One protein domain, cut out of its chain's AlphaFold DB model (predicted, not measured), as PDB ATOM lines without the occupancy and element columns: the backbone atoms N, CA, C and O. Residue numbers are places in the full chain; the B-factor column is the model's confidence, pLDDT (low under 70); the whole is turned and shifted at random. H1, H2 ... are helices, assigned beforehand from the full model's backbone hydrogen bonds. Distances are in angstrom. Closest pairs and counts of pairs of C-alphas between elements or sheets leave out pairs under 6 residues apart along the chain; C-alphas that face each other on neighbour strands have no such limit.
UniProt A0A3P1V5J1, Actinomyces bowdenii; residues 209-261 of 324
ATOM      1  N   PRO A 209     283.111 233.623 255.226       82.38
ATOM      2  CA  PRO A 209     283.951 234.260 254.201       82.38
ATOM      3  C   PRO A 209     283.475 234.000 252.757       82.38
ATOM      4  O   PRO A 209     283.855 234.721 251.823       82.38
ATOM      5  N   GLY A 210     282.656 232.963 252.565       84.81
ATOM      6  CA  GLY A 210     282.139 232.521 251.273       84.81
ATOM      7  C   GLY A 210     280.886 233.262 250.805       84.81
ATOM      8  O   GLY A 210     280.407 234.211 251.425       84.81
ATOM      9  N   GLN A 211     280.347 232.819 249.669       83.88
ATOM     10  CA  GLN A 211     278.982 233.171 249.289       83.88
ATOM     11  C   GLN A 211     278.016 232.474 250.250       83.88
ATOM     12  O   GLN A 211     278.211 231.308 250.588       83.88
ATOM     13  N   LYS A 212     276.988 233.194 250.704       84.69
ATOM     14  CA  LYS A 212     275.940 232.606 251.541       84.69
ATOM     15  C   LYS A 212     275.184 231.538 250.740       84.69
ATOM     16  O   LYS A 212     274.978 231.744 249.540       84.69
ATOM     17  N   PRO A 213     274.766 230.428 251.371       85.06
ATOM     18  CA  PRO A 213     273.922 229.438 250.714       85.06
ATOM     19  C   PRO A 213     272.653 230.092 250.176       85.06
ATOM     20  O   PRO A 213     272.111 231.008 250.797       85.06
ATOM     21  N   MET A 214     272.182 229.625 249.023       87.69
ATOM     22  CA  MET A 214     270.928 230.112 248.457       87.69
ATOM     23  C   MET A 214     269.756 229.693 249.367       87.69
ATOM     24  O   MET A 214     269.811 228.597 249.930       87.69
ATOM     25  N   PRO A 215     268.710 230.523 249.538       89.25
ATOM     26  CA  PRO A 215     267.501 230.127 250.259       89.25
ATOM     27  C   PRO A 215     266.893 228.839 249.694       89.25
ATOM     28  O   PRO A 215     267.045 228.543 248.507       89.25
ATOM     29  N   GLY A 216     266.203 228.079 250.540       86.38
ATOM     30  CA  GLY A 216     265.483 226.866 250.147       86.38
ATOM     31  C   GLY A 216     266.355 225.667 249.749       86.38
ATOM     32  O   GLY A 216     265.823 224.609 249.420       86.38
ATOM     33  N   VAL A 217     267.688 225.771 249.788       86.88
ATOM     34  CA  VAL A 217     268.575 224.630 249.506       86.88
ATOM     35  C   VAL A 217     268.335 223.535 250.554       86.88
ATOM     36  O   VAL A 217     268.474 223.784 251.748       86.88
ATOM     37  N   TYR A 218     267.943 222.339 250.100       85.31
ATOM     38  CA  TYR A 218     267.482 221.193 250.908       85.31
ATOM     39  C   TYR A 218     266.159 221.373 251.677       85.31
ATOM     40  O   TYR A 218     265.750 220.447 252.383       85.31
ATOM     41  N   ALA A 219     265.462 222.502 251.522       86.62
ATOM     42  CA  ALA A 219     264.107 222.674 252.041       86.62
ATOM     43  C   ALA A 219     263.061 222.065 251.090       86.62
ATOM     44  O   ALA A 219     263.323 221.861 249.905       86.62
ATOM     45  N   SER A 220     261.856 221.798 251.599       86.75
ATOM     46  CA  SER A 220     260.741 221.280 250.789       86.75
ATOM     47  C   SER A 220     260.115 222.341 249.868       86.75
ATOM     48  O   SER A 220     259.309 222.019 248.997       86.75
ATOM     49  N   THR A 221     260.507 223.610 250.029       84.62
ATOM     50  CA  THR A 221     260.033 224.740 249.226       84.62
ATOM     51  C   THR A 221     261.192 225.569 248.674       84.62
ATOM     52  O   THR A 221     262.257 225.670 249.279       84.62
ATOM     53  N   ASN A 222     260.963 226.209 247.528       85.88
ATOM     54  CA  ASN A 222     261.922 227.086 246.849       85.88
ATOM     55  C   ASN A 222     261.694 228.582 247.147       85.88
ATOM     56  O   ASN A 222     262.265 229.443 246.475       85.88
ATOM     57  N   SER A 223     260.839 228.903 248.123       87.12
ATOM     58  CA  SER A 223     260.563 230.282 248.533       87.12
ATOM     59  C   SER A 223     261.833 230.991 249.011       87.12
ATOM     60  O   SER A 223     262.611 230.442 249.787       87.12
ATOM     61  N   ALA A 224     262.006 232.261 248.634       87.12
ATOM     62  CA  ALA A 224     263.104 233.095 249.137       87.12
ATOM     63  C   ALA A 224     263.020 233.358 250.655       87.12
ATOM     64  O   ALA A 224     264.013 233.756 251.265       87.12
ATOM     65  N   ALA A 225     261.837 233.151 251.245       87.75
ATOM     66  CA  ALA A 225     261.603 233.216 252.683       87.75
ATOM     67  C   ALA A 225     261.971 231.916 253.412       87.75
ATOM     68  O   ALA A 225     262.065 231.927 254.634       87.75
ATOM     69  N   ALA A 226     262.168 230.806 252.693       90.25
ATOM     70  CA  ALA A 226     262.540 229.538 253.298       90.25
ATOM     71  C   ALA A 226     264.057 229.460 253.507       90.25
ATOM     72  O   ALA A 226     264.822 229.637 252.550       90.25
ATOM     73  N   PRO A 227     264.527 229.171 254.728       89.25
ATOM     74  CA  PRO A 227     265.945 229.001 254.972       89.25
ATOM     75  C   PRO A 227     266.468 227.712 254.330       89.25
ATOM     76  O   PRO A 227     265.753 226.720 254.183       89.25
ATOM     77  N   ALA A 228     267.743 227.725 253.954       90.19
ATOM     78  CA  ALA A 228     268.470 226.521 253.585       90.19
ATOM     79  C   ALA A 228     268.646 225.599 254.797       90.19
ATOM     80  O   ALA A 228     268.765 226.069 255.933       90.19
ATOM     81  N   LEU A 229     268.720 224.295 254.540       87.06
ATOM     82  CA  LEU A 229     268.991 223.277 255.549       87.06
ATOM     83  C   LEU A 229     270.396 222.703 255.365       87.06
ATOM     84  O   LEU A 229     270.857 222.508 254.241       87.06
ATOM     85  N   ASP A 230     271.093 222.444 256.469       84.19
ATOM     86  CA  ASP A 230     272.369 221.735 256.438       84.19
ATOM     87  C   ASP A 230     272.171 220.218 256.241       84.19
ATOM     88  O   ASP A 230     271.052 219.700 256.205       84.19
ATOM     89  N   ALA A 231     273.272 219.473 256.123       81.44
ATOM     90  CA  ALA A 231     273.225 218.017 255.965       81.44
ATOM     91  C   ALA A 231     272.590 217.286 257.169       81.44
ATOM     92  O   ALA A 231     272.158 216.143 257.032       81.44
ATOM     93  N   ALA A 232     272.520 217.932 258.335       79.50
ATOM     94  CA  ALA A 232     271.867 217.422 259.535       79.50
ATOM     95  C   ALA A 232     270.394 217.872 259.647       79.50
ATOM     96  O   ALA A 232     269.735 217.546 260.633       79.50
ATOM     97  N   GLY A 233     269.869 218.600 258.654       76.75
ATOM     98  CA  GLY A 233     268.503 219.119 258.635       76.75
ATOM     99  C   GLY A 233     268.279 220.363 259.502       76.75
ATOM    100  O   GLY A 233     267.130 220.721 259.746       76.75
ATOM    101  N   ARG A 234     269.341 221.022 259.977       81.94
ATOM    102  CA  ARG A 234     269.263 222.249 260.782       81.94
ATOM    103  C   ARG A 234     269.185 223.479 259.891       81.94
ATOM    104  O   ARG A 234     269.688 223.488 258.770       81.94
ATOM    105  N   VAL A 235     268.574 224.530 260.421       85.62
ATOM    106  CA  VAL A 235     268.349 225.789 259.712       85.62
ATOM    107  C   VAL A 235     269.652 226.573 259.559       85.62
ATOM    108  O   VAL A 235     270.375 226.801 260.529       85.62
ATOM    109  N   VAL A 236     269.937 227.026 258.337       87.50
ATOM    110  CA  VAL A 236     271.023 227.965 258.043       87.50
ATOM    111  C   VAL A 236     270.441 229.371 257.907       87.50
ATOM    112  O   VAL A 236     270.131 229.833 256.809       87.50
ATOM    113  N   GLU A 237     270.328 230.076 259.031       82.25
ATOM    114  CA  GLU A 237     269.706 231.412 259.136       82.25
ATOM    115  C   GLU A 237     270.306 232.455 258.184       82.25
ATOM    116  O   GLU A 237     269.661 233.397 257.714       82.25
ATOM    117  N   ASP A 238     271.587 232.294 257.860       83.88
ATOM    118  CA  ASP A 238     272.303 233.229 257.009       83.88
ATOM    119  C   ASP A 238     271.957 233.152 255.524       83.88
ATOM    120  O   ASP A 238     272.344 234.073 254.794       83.88
ATOM    121  N   SER A 239     271.229 232.112 255.108       88.50
ATOM    122  CA  SER A 239     270.740 231.927 253.739       88.50
ATOM    123  C   SER A 239     269.591 232.876 253.387       88.50
ATOM    124  O   SER A 239     269.501 233.324 252.245       88.50
ATOM    125  N   VAL A 240     268.759 233.263 254.363       89.88
ATOM    126  CA  VAL A 240     267.598 234.137 254.135       89.88
ATOM    127  C   VAL A 240     268.040 235.604 253.999       89.88
ATOM    128  O   VAL A 240     268.816 236.107 254.835       89.88
ATOM    129  N   PRO A 241     267.539 236.342 252.982       89.88
ATOM    130  CA  PRO A 241     267.818 237.761 252.810       89.88
ATOM    131  C   PRO A 241     267.501 238.573 254.069       89.88
ATOM    132  O   PRO A 241     266.415 238.481 254.638       89.88
ATOM    133  N   ARG A 242     268.428 239.458 254.459       87.38
ATOM    134  CA  ARG A 242     268.299 240.298 255.666       87.38
ATOM    135  C   ARG A 242     266.998 241.114 255.699       87.38
ATOM    136  O   ARG A 242     266.477 241.365 256.776       87.38
ATOM    137  N   VAL A 243     266.480 241.518 254.537       88.88
ATOM    138  CA  VAL A 243     265.217 242.268 254.416       88.88
ATOM    139  C   VAL A 243     263.985 241.457 254.819       88.88
ATOM    140  O   VAL A 243     263.083 242.028 255.419       88.88
ATOM    141  N   LEU A 244     263.948 240.150 254.535       87.31
ATOM    142  CA  LEU A 244     262.830 239.282 254.926       87.31
ATOM    143  C   LEU A 244     262.891 238.975 256.422       87.31
ATOM    144  O   LEU A 244     261.883 239.103 257.111       87.31
ATOM    145  N   ARG A 245     264.101 238.720 256.934       85.75
ATOM    146  CA  ARG A 245     264.373 238.592 258.373       85.75
ATOM    147  C   ARG A 245     263.951 239.819 259.169       85.75
ATOM    148  O   ARG A 245     263.203 239.718 260.130       85.75
ATOM    149  N   ALA A 246     264.372 241.005 258.732       85.12
ATOM    150  CA  ALA A 246     264.047 242.256 259.416       85.12
ATOM    151  C   ALA A 246     262.541 242.576 259.427       85.12
ATOM    152  O   ALA A 246     262.095 243.347 260.271       85.12
ATOM    153  N   ARG A 247     261.765 242.006 258.496       88.50
ATOM    154  CA  ARG A 247     260.304 242.146 258.431       88.50
ATOM    155  C   ARG A 247     259.550 241.011 259.134       88.50
ATOM    156  O   ARG A 247     258.325 241.052 259.142       88.50
ATOM    157  N   GLY A 248     260.247 240.005 259.672       85.31
ATOM    158  CA  GLY A 248     259.622 238.810 260.249       85.31
ATOM    159  C   GLY A 248     258.855 237.969 259.223       85.31
ATOM    160  O   GLY A 248     257.864 237.340 259.567       85.31
ATOM    161  N   GLN A 249     259.266 238.009 257.952       87.69
ATOM    162  CA  GLN A 249     258.621 237.293 256.842       87.69
ATOM    163  C   GLN A 249     259.366 236.008 256.454       87.69
ATOM    164  O   GLN A 249     259.169 235.496 255.354       87.69
ATOM    165  N   GLU A 250     260.282 235.537 257.293       87.94
ATOM    166  CA  GLU A 250     260.953 234.259 257.077       87.94
ATOM    167  C   GLU A 250     260.055 233.095 257.500       87.94
ATOM    168  O   GLU A 250     259.299 233.207 258.462       87.94
ATOM    169  N   LEU A 251     260.130 231.992 256.758       84.19
ATOM    170  CA  LEU A 251     259.393 230.775 257.072       84.19
ATOM    171  C   LEU A 251     260.157 229.987 258.132       84.19
ATOM    172  O   LEU A 251     261.359 229.744 257.991       84.19
ATOM    173  N   GLY A 252     259.450 229.532 259.164       82.88
ATOM    174  CA  GLY A 252     260.027 228.629 260.159       82.88
ATOM    175  C   GLY A 252     260.342 227.251 259.566       82.88
ATOM    176  O   GLY A 252     259.794 226.865 258.533       82.88
ATOM    177  N   LEU A 253     261.172 226.445 260.243       81.50
ATOM    178  CA  LEU A 253     261.510 225.081 259.790       81.50
ATOM    179  C   LEU A 253     260.262 224.224 259.517       81.50
ATOM    180  O   LEU A 253     260.227 223.490 258.534       81.50
ATOM    181  N   ALA A 254     259.235 224.342 260.362       82.44
ATOM    182  CA  ALA A 254     257.987 223.597 260.214       82.44
ATOM    183  C   ALA A 254     257.163 224.018 258.989       82.44
ATOM    184  O   ALA A 254     256.458 223.195 258.414       82.44
ATOM    185  N   GLU A 255     257.279 225.276 258.574       84.06
ATOM    186  CA  GLU A 255     256.584 225.814 257.404       84.06
ATOM    187  C   GLU A 255     257.377 225.552 256.117       84.06
ATOM    188  O   GLU A 255     256.804 225.265 255.072       84.06
ATOM    189  N   ALA A 256     258.709 225.624 256.195       81.75
ATOM    190  CA  ALA A 256     259.611 225.416 255.068       81.75
ATOM    191  C   ALA A 256     259.864 223.931 254.747       81.75
ATOM    192  O   ALA A 256     260.141 223.595 253.593       81.75
ATOM    193  N   SER A 257     259.807 223.049 255.752       82.19
ATOM    194  CA  SER A 257     260.023 221.596 255.652       82.19
ATOM    195  C   SER A 257     259.265 220.852 256.763       82.19
ATOM    196  O   SER A 257     259.885 220.398 257.732       82.19
ATOM    197  N   PRO A 258     257.938 220.673 256.634       78.81
ATOM    198  CA  PRO A 258     257.115 220.022 257.656       78.81
ATOM    199  C   PRO A 258     257.572 218.591 257.977       78.81
ATOM    200  O   PRO A 258     257.519 218.172 259.129       78.81
ATOM    201  N   GLU A 259     258.121 217.860 257.002       77.19
ATOM    202  CA  GLU A 259     258.685 216.514 257.203       77.19
ATOM    203  C   GLU A 259     259.948 216.460 258.088       77.19
ATOM    204  O   GLU A 259     260.349 215.385 258.537       77.19
ATOM    205  N   ARG A 260     260.607 217.605 258.307       70.50
ATOM    206  CA  ARG A 260     261.842 217.739 259.099       70.50
ATOM    207  C   ARG A 260     261.612 218.486 260.413       70.50
ATOM    208  O   ARG A 260     262.554 218.652 261.185       70.50
ATOM    209  N   ALA A 261     260.385 218.933 260.676       64.31
ATOM    210  CA  ALA A 261     260.037 219.613 261.912       64.31
ATOM    211  C   ALA A 261     260.103 218.633 263.103       64.31
ATOM    212  O   ALA A 261     259.573 217.523 263.003       64.31
TER     213      ALA A 261
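This is residues 209 to 261 of the 324 residues of a protein of Actinomyces bowdenii (UniProt A0A3P1V5J1). Little regular structure: a coil of loops, residues 209 to 241, makes the body, and two very short helices, H1 and then H2, lie at its rim, away from each other. A short antiparallel pairing of residues 228 to 229 with 235 to 236 folds the chain back on itself within this coil. The printed part has 53 residues, with no named strand; its class is all helix, though the named elements hold only 9 residues. It is compact, with a radius of gyration of the C-alphas of 10.1 A and spans of 26 by 25 by 15 A.

H1, residues 242 to 246, and H2, residues 253 to 256, are apart, with no C-alpha of the one within 8 A of the other. A short link of 6 residues joins them. In H1 every O i to N i+4 pair is within hydrogen-bond range; H2 is too short for such a pair.

Residues 209 to 241 hold no named element; C-alpha 209 is at (283.951, 234.260, 254.201). H1 begins at C-alpha 242 (268.299, 240.298, 255.666) and measures 6.0 A. H2 measures 5.1 A and ends at C-alpha 256 (259.611, 225.416, 255.068).

The C-alphas farthest apart, those of Pro 209 and Glu 259, are 31.0 A apart. The printed part has no cut. Its mean pLDDT is 84.6, and residue 261 alone is under 70.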